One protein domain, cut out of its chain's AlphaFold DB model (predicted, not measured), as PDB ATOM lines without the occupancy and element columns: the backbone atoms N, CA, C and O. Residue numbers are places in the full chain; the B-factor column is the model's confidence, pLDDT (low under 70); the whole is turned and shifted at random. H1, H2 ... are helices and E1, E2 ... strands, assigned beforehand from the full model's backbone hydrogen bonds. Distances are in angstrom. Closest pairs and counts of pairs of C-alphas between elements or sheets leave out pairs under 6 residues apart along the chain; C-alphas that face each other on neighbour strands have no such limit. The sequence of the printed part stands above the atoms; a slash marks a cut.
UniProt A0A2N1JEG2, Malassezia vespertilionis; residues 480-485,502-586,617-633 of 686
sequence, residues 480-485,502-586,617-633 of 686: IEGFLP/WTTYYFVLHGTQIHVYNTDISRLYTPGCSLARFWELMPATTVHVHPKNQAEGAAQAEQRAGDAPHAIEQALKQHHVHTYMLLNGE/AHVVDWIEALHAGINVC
ATOM      1  N   ILE A 480     250.944 205.148 226.333       95.12
ATOM      2  CA  ILE A 480     250.843 203.922 227.122       95.12
ATOM      3  C   ILE A 480     249.458 203.328 226.901       95.12
ATOM      4  O   ILE A 480     248.467 204.052 226.830       95.12
ATOM      5  N   GLU A 481     249.374 202.008 226.827       95.19
ATOM      6  CA  GLU A 481     248.092 201.334 226.703       95.19
ATOM      7  C   GLU A 481     248.039 200.008 227.462       95.19
ATOM      8  O   GLU A 481     249.072 199.420 227.794       95.19
ATOM      9  N   GLY A 482     246.827 199.556 227.783       94.75
ATOM     10  CA  GLY A 482     246.607 198.264 228.424       94.75
ATOM     11  C   GLY A 482     245.191 198.031 228.955       94.75
ATOM     12  O   GLY A 482     244.414 198.956 229.198       94.75
ATOM     13  N   PHE A 483     244.875 196.756 229.169       95.12
ATOM     14  CA  PHE A 483     243.614 196.266 229.721       95.12
ATOM     15  C   PHE A 483     243.648 196.286 231.260       95.12
ATOM     16  O   PHE A 483     244.355 195.484 231.882       95.12
ATOM     17  N   LEU A 484     242.906 197.219 231.871       96.50
ATOM     18  CA  LEU A 484     242.977 197.553 233.301       96.50
ATOM     19  C   LEU A 484     241.592 197.567 233.977       96.50
ATOM     20  O   LEU A 484     240.628 198.088 233.408       96.50
ATOM     21  N   PRO A 485     241.463 197.074 235.224       97.25
ATOM     22  CA  PRO A 485     240.290 197.314 236.056       97.25
ATOM     23  C   PRO A 485     240.160 198.803 236.400       97.25
ATOM     24  O   PRO A 485     241.057 199.381 237.017       97.25
ATOM     25  N   TRP A 502     234.008 197.363 240.065       97.56
ATOM     26  CA  TRP A 502     235.275 197.261 239.344       97.56
ATOM     27  C   TRP A 502     234.988 196.618 237.987       97.56
ATOM     28  O   TRP A 502     234.568 195.463 237.944       97.56
ATOM     29  N   THR A 503     235.213 197.353 236.903       96.56
ATOM     30  CA  THR A 503     234.941 196.944 235.520       96.56
ATOM     31  C   THR A 503     236.187 197.165 234.665       96.56
ATOM     32  O   THR A 503     236.819 198.219 234.728       96.56
ATOM     33  N   THR A 504     236.597 196.144 233.913       96.19
ATOM     34  CA  THR A 504     237.836 196.172 233.120       96.19
ATOM     35  C   THR A 504     237.583 196.799 231.756       96.19
ATOM     36  O   THR A 504     236.638 196.416 231.072       96.19
ATOM     37  N   TYR A 505     238.442 197.736 231.363       96.88
ATOM     38  CA  TYR A 505     238.429 198.387 230.053       96.88
ATOM     39  C   TYR A 505     239.845 198.413 229.483       96.88
ATOM     40  O   TYR A 505     240.821 198.299 230.227       96.88
ATOM     41  N   TYR A 506     239.964 198.593 228.171       96.62
ATOM     42  CA  TYR A 506     241.243 198.935 227.562       96.62
ATOM     43  C   TYR A 506     241.417 200.446 227.559       96.62
ATOM     44  O   TYR A 506     240.510 201.166 227.146       96.62
ATOM     45  N   PHE A 507     242.575 200.913 228.009       97.25
ATOM     46  CA  PHE A 507     242.949 202.321 228.009       97.25
ATOM     47  C   PHE A 507     244.064 202.530 226.997       97.25
ATOM     48  O   PHE A 507     245.029 201.771 227.007       97.25
ATOM     49  N   VAL A 508     243.949 203.570 226.173       96.00
ATOM     50  CA  VAL A 508     245.044 204.074 225.338       96.00
ATOM     51  C   VAL A 508     245.255 205.541 225.647       96.00
ATOM     52  O   VAL A 508     244.399 206.359 225.329       96.00
ATOM     53  N   LEU A 509     246.401 205.876 226.228       96.56
ATOM     54  CA  LEU A 509     246.935 207.229 226.209       96.56
ATOM     55  C   LEU A 509     247.592 207.472 224.845       96.56
ATOM     56  O   LEU A 509     248.486 206.719 224.461       96.56
ATOM     57  N   HIS A 510     247.224 208.537 224.141       94.25
ATOM     58  CA  HIS A 510     247.981 209.021 222.984       94.25
ATOM     59  C   HIS A 510     248.045 210.547 223.036       94.25
ATOM     60  O   HIS A 510     247.023 211.232 222.989       94.25
ATOM     61  N   GLY A 511     249.253 211.079 223.223       93.25
ATOM     62  CA  GLY A 511     249.515 212.510 223.337       93.25
ATOM     63  C   GLY A 511     248.766 213.140 224.511       93.25
ATOM     64  O   GLY A 511     249.157 212.987 225.666       93.25
ATOM     65  N   THR A 512     247.697 213.868 224.195       94.88
ATOM     66  CA  THR A 512     246.887 214.664 225.129       94.88
ATOM     67  C   THR A 512     245.523 214.039 225.460       94.88
ATOM     68  O   THR A 512     244.696 214.681 226.112       94.88
ATOM     69  N   GLN A 513     245.267 212.797 225.029       96.00
ATOM     70  CA  GLN A 513     243.970 212.122 225.173       96.00
ATOM     71  C   GLN A 513     244.105 210.709 225.756       96.00
ATOM     72  O   GLN A 513     245.122 210.040 225.568       96.00
ATOM     73  N   ILE A 514     243.050 210.238 226.434       97.06
ATOM     74  CA  ILE A 514     242.861 208.823 226.789       97.06
ATOM     75  C   ILE A 514     241.598 208.289 226.123       97.06
ATOM     76  O   ILE A 514     240.494 208.686 226.491       97.06
ATOM     77  N   HIS A 515     241.743 207.319 225.229       96.94
ATOM     78  CA  HIS A 515     240.630 206.534 224.703       96.94
ATOM     79  C   HIS A 515     240.349 205.331 225.610       96.94
ATOM     80  O   HIS A 515     241.271 204.706 226.143       96.94
ATOM     81  N   VAL A 516     239.071 204.993 225.778       97.50
ATOM     82  CA  VAL A 516     238.606 203.867 226.596       97.50
ATOM     83  C   VAL A 516     237.733 202.950 225.751       97.50
ATOM     84  O   VAL A 516     236.758 203.408 225.154       97.50
ATOM     85  N   TYR A 517     238.046 201.654 225.743       96.69
ATOM     86  CA  TYR A 517     237.333 200.632 224.972       96.69
ATOM     87  C   TYR A 517     236.791 199.518 225.876       96.69
ATOM     88  O   TYR A 517     237.414 199.141 226.870       96.69
ATOM     89  N   ASN A 518     235.629 198.960 225.527       95.19
ATOM     90  CA  ASN A 518     234.978 197.879 226.285       95.19
ATOM     91  C   ASN A 518     235.595 196.486 226.044       95.19
ATOM     92  O   ASN A 518     235.222 195.527 226.714       95.19
ATOM     93  N   THR A 519     236.527 196.378 225.097       92.06
ATOM     94  CA  THR A 519     237.156 195.128 224.655       92.06
ATOM     95  C   THR A 519     238.674 195.283 224.649       92.06
ATOM     96  O   THR A 519     239.194 196.384 224.480       92.06
ATOM     97  N   ASP A 520     239.386 194.178 224.859       91.12
ATOM     98  CA  ASP A 520     240.847 194.103 224.861       91.12
ATOM     99  C   ASP A 520     241.414 194.235 223.434       91.12
ATOM    100  O   ASP A 520     241.643 193.239 222.744       91.12
ATOM    101  N   ILE A 521     241.612 195.479 222.982       88.44
ATOM    102  CA  ILE A 521     242.065 195.788 221.615       88.44
ATOM    103  C   ILE A 521     243.517 195.378 221.338       88.44
ATOM    104  O   ILE A 521     243.899 195.331 220.172       88.44
ATOM    105  N   SER A 522     244.300 194.975 222.354       87.25
ATOM    106  CA  SER A 522     245.650 194.420 222.135       87.25
ATOM    107  C   SER A 522     245.654 193.221 221.180       87.25
ATOM    108  O   SER A 522     246.637 192.970 220.486       87.25
ATOM    109  N   ARG A 523     244.521 192.511 221.106       85.25
ATOM    110  CA  ARG A 523     244.282 191.340 220.250       85.25
ATOM    111  C   ARG A 523     244.059 191.680 218.778       85.25
ATOM    112  O   ARG A 523     244.059 190.771 217.958       85.25
ATOM    113  N   LEU A 524     243.844 192.957 218.452       82.25
ATOM    114  CA  LEU A 524     243.695 193.440 217.078       82.25
ATOM    115  C   LEU A 524     245.054 193.708 216.413       82.25
ATOM    116  O   LEU A 524     245.126 193.802 215.188       82.25
ATOM    117  N   TYR A 525     246.138 193.818 217.191       82.50
ATOM    118  CA  TYR A 525     247.477 194.008 216.639       82.50
ATOM    119  C   TYR A 525     248.014 192.705 216.049       82.50
ATOM    120  O   TYR A 525     248.174 191.693 216.730       82.50
ATOM    121  N   THR A 526     248.341 192.754 214.762       78.12
ATOM    122  CA  THR A 526     248.893 191.634 213.993       78.12
ATOM    123  C   THR A 526     250.309 191.974 213.516       78.12
ATOM    124  O   THR A 526     250.692 193.145 213.523       78.12
ATOM    125  N   PRO A 527     251.112 191.006 213.034       70.88
ATOM    126  CA  PRO A 527     252.436 191.306 212.478       70.88
ATOM    127  C   PRO A 527     252.427 192.324 211.320       70.88
ATOM    128  O   PRO A 527     253.418 193.022 211.124       70.88
ATOM    129  N   GLY A 528     251.316 192.441 210.577       71.25
ATOM    130  CA  GLY A 528     251.133 193.454 209.526       71.25
ATOM    131  C   GLY A 528     250.620 194.812 210.028       71.25
ATOM    132  O   GLY A 528     250.873 195.836 209.393       71.25
ATOM    133  N   CYS A 529     249.937 194.845 211.176       72.44
ATOM    134  CA  CYS A 529     249.446 196.061 211.821       72.44
ATOM    135  C   CYS A 529     249.858 196.067 213.300       72.44
ATOM    136  O   CYS A 529     249.069 195.767 214.198       72.44
ATOM    137  N   SER A 530     251.137 196.358 213.544       80.50
ATOM    138  CA  SER A 530     251.678 196.478 214.896       80.50
ATOM    139  C   SER A 530     251.233 197.783 215.558       80.50
ATOM    140  O   SER A 530     251.051 198.798 214.886       80.50
ATOM    141  N   LEU A 531     251.137 197.769 216.890       82.56
ATOM    142  CA  LEU A 531     250.819 198.922 217.744       82.56
ATOM    143  C   LEU A 531     251.589 200.192 217.322       82.56
ATOM    144  O   LEU A 531     250.980 201.230 217.076       82.56
ATOM    145  N   ALA A 532     252.912 200.095 217.138       82.50
ATOM    146  CA  ALA A 532     253.737 201.233 216.721       82.50
ATOM    147  C   ALA A 532     253.441 201.742 215.299       82.50
ATOM    148  O   ALA A 532     253.531 202.943 215.061       82.50
ATOM    149  N   ARG A 533     253.061 200.859 214.363       81.62
ATOM    150  CA  ARG A 533     252.648 201.260 213.007       81.62
ATOM    151  C   ARG A 533     251.256 201.894 213.012       81.62
ATOM    152  O   ARG A 533     251.027 202.820 212.246       81.62
ATOM    153  N   PHE A 534     250.344 201.393 213.843       83.00
ATOM    154  CA  PHE A 534     248.968 201.880 213.929       83.00
ATOM    155  C   PHE A 534     248.876 203.268 214.581       83.00
ATOM    156  O   PHE A 534     248.174 204.139 214.080       83.00
ATOM    157  N   TRP A 535     249.614 203.485 215.672       86.00
ATOM    158  CA  TRP A 535     249.626 204.743 216.430       86.00
ATOM    159  C   TRP A 535     250.717 205.741 215.983       86.00
ATOM    160  O   TRP A 535     250.944 206.732 216.679       86.00
ATOM    161  N   GLU A 536     251.403 205.479 214.861       85.56
ATOM    162  CA  GLU A 536     252.521 206.280 214.316       85.56
ATOM    163  C   GLU A 536     253.617 206.607 215.363       85.56
ATOM    164  O   GLU A 536     254.122 207.725 215.470       85.56
ATOM    165  N   LEU A 537     253.980 205.613 216.181       85.19
ATOM    166  CA  LEU A 537     254.888 205.795 217.316       85.19
ATOM    167  C   LEU A 537     256.358 205.731 216.908       85.19
ATOM    168  O   LEU A 537     256.824 204.726 216.369       85.19
ATOM    169  N   MET A 538     257.120 206.746 217.315       79.00
ATOM    170  CA  MET A 538     258.581 206.688 217.337       79.00
ATOM    171  C   MET A 538     259.095 206.312 218.737       79.00
ATOM    172  O   MET A 538     258.452 206.648 219.735       79.00
ATOM    173  N   PRO A 539     260.259 205.643 218.857       77.56
ATOM    174  CA  PRO A 539     260.835 205.300 220.156       77.56
ATOM    175  C   PRO A 539     261.172 206.548 220.989       77.56
ATOM    176  O   PRO A 539     262.081 207.305 220.653       77.56
ATOM    177  N   ALA A 540     260.470 206.731 222.107       80.81
ATOM    178  CA  ALA A 540     260.706 207.791 223.085       80.81
ATOM    179  C   ALA A 540     260.524 207.250 224.513       80.81
ATOM    180  O   ALA A 540     259.871 206.229 224.718       80.81
ATOM    181  N   THR A 541     261.093 207.929 225.516       81.75
ATOM    182  CA  THR A 541     261.129 207.454 226.917       81.75
ATOM    183  C   THR A 541     259.741 207.131 227.484       81.75
ATOM    184  O   THR A 541     259.573 206.129 228.172       81.75
ATOM    185  N   THR A 542     258.750 207.961 227.158       82.56
ATOM    186  CA  THR A 542     257.345 207.876 227.589       82.56
ATOM    187  C   THR A 542     256.426 207.247 226.532       82.56
ATOM    188  O   THR A 542     255.215 207.454 226.561       82.56
ATOM    189  N   VAL A 543     256.987 206.480 225.588       85.81
ATOM    190  CA  VAL A 543     256.251 205.732 224.557       85.81
ATOM    191  C   VAL A 543     256.497 204.238 224.740       85.81
ATOM    192  O   VAL A 543     257.612 203.739 224.574       85.81
ATOM    193  N   HIS A 544     255.444 203.492 225.066       82.81
ATOM    194  CA  HIS A 544     255.515 202.047 225.238       82.81
ATOM    195  C   HIS A 544     255.002 201.309 224.000       82.81
ATOM    196  O   HIS A 544     253.826 201.345 223.668       82.81
ATOM    197  N   VAL A 545     255.912 200.591 223.340       80.88
ATOM    198  CA  VAL A 545     255.686 199.867 222.072       80.88
ATOM    199  C   VAL A 545     254.887 198.556 222.255       80.88
ATOM    200  O   VAL A 545     254.566 197.872 221.281       80.88
ATOM    201  N   HIS A 546     254.548 198.192 223.495       83.69
ATOM    202  CA  HIS A 546     253.827 196.965 223.844       83.69
ATOM    203  C   HIS A 546     252.711 197.239 224.869       83.69
ATOM    204  O   HIS A 546     252.948 198.009 225.807       83.69
ATOM    205  N   PRO A 547     251.545 196.564 224.760       86.62
ATOM    206  CA  PRO A 547     250.459 196.660 225.732       86.62
ATOM    207  C   PRO A 547     250.902 196.273 227.141       86.62
ATOM    208  O   PRO A 547     251.357 195.153 227.385       86.62
ATOM    209  N   LYS A 548     250.702 197.165 228.108       86.62
ATOM    210  CA  LYS A 548     250.989 196.917 229.524       86.62
ATOM    211  C   LYS A 548     249.740 196.384 230.236       86.62
ATOM    212  O   LYS A 548     249.225 196.998 231.172       86.62
ATOM    213  N   ASN A 549     249.258 195.230 229.774       86.00
ATOM    214  CA  ASN A 549     248.120 194.493 230.336       86.00
ATOM    215  C   ASN A 549     248.445 193.916 231.731       86.00
ATOM    216  O   ASN A 549     249.574 193.498 231.987       86.00
ATOM    217  N   GLN A 550     247.453 193.808 232.629       69.38
ATOM    218  CA  GLN A 550     247.671 193.169 233.944       69.38
ATOM    219  C   GLN A 550     248.020 191.670 233.858       69.38
ATOM    220  O   GLN A 550     248.699 191.144 234.741       69.38
ATOM    221  N   ALA A 551     247.542 190.971 232.824       64.56
ATOM    222  CA  ALA A 551     247.683 189.527 232.669       64.56
ATOM    223  C   ALA A 551     248.764 189.172 231.634       64.56
ATOM    224  O   ALA A 551     248.500 189.086 230.437       64.56
ATOM    225  N   GLU A 552     249.979 188.905 232.112       51.56
ATOM    226  CA  GLU A 552     251.145 188.555 231.280       51.56
ATOM    227  C   GLU A 552     250.999 187.198 230.550       51.56
ATOM    228  O   GLU A 552     251.723 186.913 229.604       51.56
ATOM    229  N   GLY A 553     250.010 186.380 230.938       45.53
ATOM    230  CA  GLY A 553     249.661 185.113 230.280       45.53
ATOM    231  C   GLY A 553     248.739 185.230 229.057       45.53
ATOM    232  O   GLY A 553     248.383 184.208 228.483       45.53
ATOM    233  N   ALA A 554     248.322 186.437 228.652       43.06
ATOM    234  CA  ALA A 554     247.422 186.634 227.506       43.06
ATOM    235  C   ALA A 554     248.137 186.688 226.136       43.06
ATOM    236  O   ALA A 554     247.475 186.763 225.103       43.06
ATOM    237  N   ALA A 555     249.473 186.618 226.102       42.59
ATOM    238  CA  ALA A 555     250.300 186.725 224.890       42.59
ATOM    239  C   ALA A 555     250.295 185.465 223.985       42.59
ATOM    240  O   ALA A 555     251.260 185.196 223.273       42.59
ATOM    241  N   GLN A 556     249.207 184.692 224.007       41.97
ATOM    242  CA  GLN A 556     248.917 183.591 223.083       41.97
ATOM    243  C   GLN A 556     247.495 183.742 222.526       41.97
ATOM    244  O   GLN A 556     246.661 182.843 222.614       41.97
ATOM    245  N   ALA A 557     247.207 184.918 221.961       43.84
ATOM    246  CA  ALA A 557     246.045 185.096 221.100       43.84
ATOM    247  C   ALA A 557     246.240 184.251 219.829       43.84
ATOM    248  O   ALA A 557     247.176 184.475 219.060       43.84
ATOM    249  N   GLU A 558     245.382 183.249 219.643       43.00
ATOM    250  CA  GLU A 558     245.430 182.338 218.499       43.00
ATOM    251  C   GLU A 558     245.261 183.106 217.176       43.00
ATOM    252  O   GLU A 558     244.448 184.027 217.067       43.00
ATOM    253  N   GLN A 559     246.063 182.751 216.170       45.16
ATOM    254  CA  GLN A 559     246.277 183.567 214.973       45.16
ATOM    255  C   GLN A 559     245.074 183.570 214.015       45.16
ATOM    256  O   GLN A 559     245.072 182.889 212.990       45.16
ATOM    257  N   ARG A 560     244.086 184.435 214.268       47.22
ATOM    258  CA  ARG A 560     243.163 184.896 213.218       47.22
ATOM    259  C   ARG A 560     243.851 185.929 212.325       47.22
ATOM    260  O   ARG A 560     243.638 187.129 212.440       47.22
ATOM    261  N   ALA A 561     244.697 185.436 211.426       39.53
ATOM    262  CA  ALA A 561     245.186 186.224 210.302       39.53
ATOM    263  C   ALA A 561     244.025 186.511 209.330       39.53
ATOM    264  O   ALA A 561     243.365 185.578 208.875       39.53
ATOM    265  N   GLY A 562     243.785 187.784 209.003       46.41
ATOM    266  CA  GLY A 562     242.777 188.172 208.008       46.41
ATOM    267  C   GLY A 562     242.386 189.650 208.022       46.41
ATOM    268  O   GLY A 562     242.142 190.220 206.961       46.41
ATOM    269  N   ASP A 563     242.365 190.286 209.194       55.28
ATOM    270  CA  ASP A 563     241.753 191.610 209.336       55.28
ATOM    271  C   ASP A 563     242.636 192.746 208.788       55.28
ATOM    272  O   ASP A 563     243.708 193.069 209.308       55.28
ATOM    273  N   ALA A 564     242.155 193.367 207.708       62.97
ATOM    274  CA  ALA A 564     242.737 194.555 207.089       62.97
ATOM    275  C   ALA A 564     242.716 195.764 208.055       62.97
ATOM    276  O   ALA A 564     241.843 195.835 208.921       62.97
ATOM    277  N   PRO A 565     243.591 196.780 207.893       67.94
ATOM    278  CA  PRO A 565     243.664 197.920 208.820       67.94
ATOM    279  C   PRO A 565     242.334 198.675 209.002       67.94
ATOM    280  O   PRO A 565     242.059 199.184 210.086       67.94
ATOM    281  N   HIS A 566     241.466 198.690 207.986       72.50
ATOM    282  CA  HIS A 566     240.133 199.287 208.092       72.50
ATOM    283  C   HIS A 566     239.177 198.494 209.010       72.50
ATOM    284  O   HIS A 566     238.321 199.087 209.658       72.50
ATOM    285  N   ALA A 567     239.342 197.171 209.142       76.19
ATOM    286  CA  ALA A 567     238.575 196.370 210.100       76.19
ATOM    287  C   ALA A 567     238.981 196.684 211.553       76.19
ATOM    288  O   ALA A 567     238.119 196.772 212.424       76.19
ATOM    289  N   ILE A 568     240.270 196.955 211.803       79.19
ATOM    290  CA  ILE A 568     240.763 197.432 213.108       79.19
ATOM    291  C   ILE A 568     240.146 198.801 213.434       79.19
ATOM    292  O   ILE A 568     239.628 199.005 214.529       79.19
ATOM    293  N   GLU A 569     240.125 199.724 212.469       83.69
ATOM    294  CA  GLU A 569     239.492 201.041 212.614       83.69
ATOM    295  C   GLU A 569     237.983 200.941 212.929       83.69
ATOM    296  O   GLU A 569     237.477 201.639 213.814       83.69
ATOM    297  N   GLN A 570     237.259 200.043 212.250       86.44
ATOM    298  CA  GLN A 570     235.846 199.759 212.525       86.44
ATOM    299  C   GLN A 570     235.644 199.145 213.919       86.44
ATOM    300  O   GLN A 570     234.771 199.601 214.659       86.44
ATOM    301  N   ALA A 571     236.474 198.179 214.323       84.81
ATOM    302  CA  ALA A 571     236.415 197.564 215.647       84.81
ATOM    303  C   ALA A 571     236.684 198.586 216.768       84.81
ATOM    304  O   ALA A 571     235.966 198.610 217.768       84.81
ATOM    305  N   LEU A 572     237.651 199.491 216.588       88.69
ATOM    306  CA  LEU A 572     237.916 200.586 217.529       88.69
ATOM    307  C   LEU A 572     236.715 201.530 217.665       88.69
ATOM    308  O   LEU A 572     236.378 201.926 218.781       88.69
ATOM    309  N   LYS A 573     236.036 201.857 216.558       90.75
ATOM    310  CA  LYS A 573     234.796 202.653 216.566       90.75
ATOM    311  C   LYS A 573     233.643 201.916 217.260       90.75
ATOM    312  O   LYS A 573     232.925 202.526 218.044       90.75
ATOM    313  N   GLN A 574     233.493 200.611 217.026       92.06
ATOM    314  CA  GLN A 574     232.446 199.772 217.625       92.06
ATOM    315  C   GLN A 574     232.639 199.546 219.134       92.06
ATOM    316  O   GLN A 574     231.665 199.498 219.885       92.06
ATOM    317  N   HIS A 575     233.885 199.395 219.587       93.81
ATOM    318  CA  HIS A 575     234.217 199.106 220.985       93.81
ATOM    319  C   HIS A 575     234.524 200.352 221.827       93.81
ATOM    320  O   HIS A 575     234.820 200.219 223.018       93.81
ATOM    321  N   HIS A 576     234.433 201.549 221.239       95.94
ATOM    322  CA  HIS A 576     234.625 202.831 221.915       95.94
ATOM    323  C   HIS A 576     233.630 203.017 223.071       95.94
ATOM    324  O   HIS A 576     232.436 202.759 222.930       95.94
ATOM    325  N   VAL A 577     234.117 203.495 224.217       95.69
ATOM    326  CA  VAL A 577     233.297 203.817 225.398       95.69
ATOM    327  C   VAL A 577     233.345 205.308 225.699       95.69
ATOM    328  O   VAL A 577     232.300 205.912 225.912       95.69
ATOM    329  N   HIS A 578     234.543 205.896 225.733       95.56
ATOM    330  CA  HIS A 578     234.744 207.322 225.998       95.56
ATOM    331  C   HIS A 578     236.133 207.774 225.528       95.56
ATOM    332  O   HIS A 578     237.054 206.959 225.461       95.56
ATOM    333  N   THR A 579     236.305 209.074 225.289       97.25
ATOM    334  CA  THR A 579     237.623 209.716 225.165       97.25
ATOM    335  C   THR A 579     237.716 210.860 226.162       97.25
ATOM    336  O   THR A 579     236.874 211.749 226.134       97.25
ATOM    337  N   TYR A 580     238.728 210.827 227.027       97.00
ATOM    338  CA  TYR A 580     239.022 211.885 227.988       97.00
ATOM    339  C   TYR A 580     240.134 212.800 227.468       97.00
ATOM    340  O   TYR A 580     241.218 212.319 227.134       97.00
ATOM    341  N   MET A 581     239.916 214.113 227.496       96.19
ATOM    342  CA  MET A 581     240.989 215.105 227.382       96.19
ATOM    343  C   MET A 581     241.819 215.167 228.676       96.19
ATOM    344  O   MET A 581     241.266 215.126 229.778       96.19
ATOM    345  N   LEU A 582     243.142 215.321 228.556       95.50
ATOM    346  CA  LEU A 582     244.062 215.462 229.700       95.50
ATOM    347  C   LEU A 582     244.160 216.889 230.266       95.50
ATOM    348  O   LEU A 582     244.855 217.105 231.261       95.50
ATOM    349  N   LEU A 583     243.480 217.865 229.658       94.06
ATOM    350  CA  LEU A 583     243.563 219.276 230.038       94.06
ATOM    351  C   LEU A 583     243.119 219.480 231.492       94.06
ATOM    352  O   LEU A 583     242.006 219.111 231.873       94.06
ATOM    353  N   ASN A 584     243.991 220.092 232.299       91.94
ATOM    354  CA  ASN A 584     243.801 220.283 233.743       91.94
ATOM    355  C   ASN A 584     243.506 218.971 234.506       91.94
ATOM    356  O   ASN A 584     242.829 218.971 235.541       91.94
ATOM    357  N   GLY A 585     243.998 217.849 233.971       94.69
ATOM    358  CA  GLY A 585     243.920 216.530 234.579       94.69
ATOM    359  C   GLY A 585     244.881 216.354 235.751       94.69
ATOM    360  O   GLY A 585     245.909 217.019 235.853       94.69
ATOM    361  N   GLU A 586     244.565 215.407 236.627       95.38
ATOM    362  CA  GLU A 586     245.436 214.996 237.731       95.38
ATOM    363  C   GLU A 586     245.495 213.471 237.819       95.38
ATOM    364  O   GLU A 586     244.477 212.785 237.688       95.38
ATOM    365  N   ALA A 617     256.271 199.212 239.537       94.31
ATOM    366  CA  ALA A 617     256.890 199.684 238.293       94.31
ATOM    367  C   ALA A 617     255.814 200.129 237.286       94.31
ATOM    368  O   ALA A 617     255.912 201.203 236.703       94.31
ATOM    369  N   HIS A 618     254.735 199.352 237.174       94.31
ATOM    370  CA  HIS A 618     253.563 199.672 236.358       94.31
ATOM    371  C   HIS A 618     252.809 200.907 236.882       94.31
ATOM    372  O   HIS A 618     252.272 201.673 236.088       94.31
ATOM    373  N   VAL A 619     252.820 201.150 238.201       96.25
ATOM    374  CA  VAL A 619     252.339 202.407 238.810       96.25
ATOM    375  C   VAL A 619     253.165 203.607 238.353       96.25
ATOM    376  O   VAL A 619     252.582 204.615 237.957       96.25
ATOM    377  N   VAL A 620     254.497 203.500 238.374       95.94
ATOM    378  CA  VAL A 620     255.387 204.561 237.878       95.94
ATOM    379  C   VAL A 620     255.162 204.797 236.384       95.94
ATOM    380  O   VAL A 620     254.883 205.929 236.009       95.94
ATOM    381  N   ASP A 621     255.165 203.742 235.562       95.19
ATOM    382  CA  ASP A 621     254.936 203.814 234.110       95.19
ATOM    383  C   ASP A 621     253.673 204.619 233.745       95.19
ATOM    384  O   ASP A 621     253.716 205.535 232.922       95.19
ATOM    385  N   TRP A 622     252.531 204.281 234.360       96.75
ATOM    386  CA  TRP A 622     251.261 204.951 234.076       96.75
ATOM    387  C   TRP A 622     251.228 206.384 234.603       96.75
ATOM    388  O   TRP A 622     250.689 207.248 233.916       96.75
ATOM    389  N   ILE A 623     251.809 206.670 235.773       96.62
ATOM    390  CA  ILE A 623     251.880 208.043 236.292       96.62
ATOM    391  C   ILE A 623     252.795 208.911 235.418       96.62
ATOM    392  O   ILE A 623     252.400 210.019 235.069       96.62
ATOM    393  N   GLU A 624     253.974 208.422 235.020       95.62
ATOM    394  CA  GLU A 624     254.918 209.167 234.175       95.62
ATOM    395  C   GLU A 624     254.323 209.475 232.795       95.62
ATOM    396  O   GLU A 624     254.383 210.620 232.345       95.62
ATOM    397  N   ALA A 625     253.682 208.496 232.151       94.88
ATOM    398  CA  ALA A 625     253.025 208.699 230.863       94.88
ATOM    399  C   ALA A 625     251.825 209.663 230.966       94.88
ATOM    400  O   ALA A 625     251.713 210.594 230.167       94.88
ATOM    401  N   LEU A 626     250.959 209.503 231.978       96.06
ATOM    402  CA  LEU A 626     249.829 210.410 232.215       96.06
ATOM    403  C   LEU A 626     250.295 211.840 232.517       96.06
ATOM    404  O   LEU A 626     249.763 212.785 231.939       96.06
ATOM    405  N   HIS A 627     251.303 212.020 233.379       95.00
ATOM    406  CA  HIS A 627     251.888 213.335 233.664       95.00
ATOM    407  C   HIS A 627     252.529 213.949 232.421       95.00
ATOM    408  O   HIS A 627     252.361 215.146 232.206       95.00
ATOM    409  N   ALA A 628     253.212 213.168 231.578       93.50
ATOM    410  CA  ALA A 628     253.746 213.663 230.311       93.50
ATOM    411  C   ALA A 628     252.631 214.226 229.414       93.50
ATOM    412  O   ALA A 628     252.744 215.365 228.963       93.50
ATOM    413  N   GLY A 629     251.532 213.483 229.233       93.81
ATOM    414  CA  GLY A 629     250.378 213.924 228.444       93.81
ATOM    415  C   GLY A 629     249.650 215.144 229.028       93.81
ATOM    416  O   GLY A 629     249.333 216.078 228.294       93.81
ATOM    417  N   ILE A 630     249.441 215.187 230.350       94.38
ATOM    418  CA  ILE A 630     248.838 216.336 231.057       94.38
ATOM    419  C   ILE A 630     249.701 217.596 230.880       94.38
ATOM    420  O   ILE A 630     249.191 218.641 230.479       94.38
ATOM    421  N   ASN A 631     251.015 217.494 231.113       90.75
ATOM    422  CA  ASN A 631     251.949 218.623 231.040       90.75
ATOM    423  C   ASN A 631     252.091 219.221 229.627       90.75
ATOM    424  O   ASN A 631     252.548 220.357 229.495       90.75
ATOM    425  N   VAL A 632     251.714 218.481 228.574       89.81
ATOM    426  CA  VAL A 632     251.696 218.975 227.186       89.81
ATOM    427  C   VAL A 632     250.294 219.288 226.652       89.81
ATOM    428  O   VAL A 632     250.175 219.627 225.477       89.81
ATOM    429  N   CYS A 633     249.248 219.209 227.485       91.56
ATOM    430  CA  CYS A 633     247.865 219.456 227.066       91.56
ATOM    431  C   CYS A 633     247.423 220.927 227.162       91.56
ATOM    432  O   CYS A 633     246.510 221.328 226.448       91.56
TER     433      CYS A 633
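This is residues 480 to 485, 502 to 586 and 617 to 633 of the 686 residues of a protein of Malassezia vespertilionis (UniProt A0A2N1JEG2). A twisted sheet of four strands has one long helix, H4, crossing one of its faces over E1 and E2. Away from H4, H3 and the short H1 only graze the sheet, H2 is off it, and a long loop, residues 535 to 564, joins H2 to H3. The printed part has 108 residues, with four named helices and four named strands in the order E1 E2 E3 H1 H2 H3 E4 H4; the sheet's order is E1 - E2 - E3 - E4, antiparallel throughout, and the class is mixed, helices and strands. The whole is compact, with a radius of gyration of the C-alphas of 13.9 A and spans of 41 by 32 by 27 A.

Begin at the inner strands E2, residues 503 to 510, and E3, residues 513 to 517, a hairpin with N 508 and O 515 at 2.9 A, within hydrogen-bond range. Beside E2 find the edge strand E1, residues 480 to 485, where N 482 and O 507 are 3.0 A apart. Beside E3 is the other edge strand, E4, residues 576 to 581, with N 514 and O 580 at 2.9 A. Look next at H4, residues 617 to 631: it is on one face of the sheet, making two layers, a helix layer over a strand layer, at a height over the sheet of 9.8 A. It runs across the strands, but only just, at 61 degrees to E1 on the local plane; its closest C-alphas to E1 are those of Ala 625 and Ile 480, 6.4 A apart. H1, residues 521 to 524, only grazes the sheet, with residues 521 to 522. H3, residues 565 to 575, only grazes it too, with residues 570 to 575. H1 and H3 are close but not clearly touching, their closest C-alphas being those of Leu 524 and Ile 568, 6.3 A apart. H2, residues 531 to 534, is not on the sheet, and H4 is apart from H1, H2 and H3. In H3 and H4 every O i to N i+4 pair is within hydrogen-bond range; H1 and H2 are too short for such a pair.

Find C-alpha 480 at (250.843, 203.922, 227.122), where E1 begins. E2, the longest strand, runs 21.7 A from C-alpha 503 at (234.941, 196.944, 235.520). H3 is 15.4 A long and E4 14.9 A. H4 runs 20.9 A to C-alpha 631 at (251.949, 218.623, 231.040).

The C-alphas farthest apart are those of Ala 561 and Asn 584, at 41.4 A. Residues 486 to 501 are not printed, with 6.0 A from C-alpha 485 to C-alpha 502; residues 587 to 616 are not printed, with 19.1 A from C-alpha 586 to C-alpha 617. The link from H2 to H3, 30 residues, is long. Read the B-factor column: the mean pLDDT of the printed part is 84.1, and residues 550 to 565 are under 70.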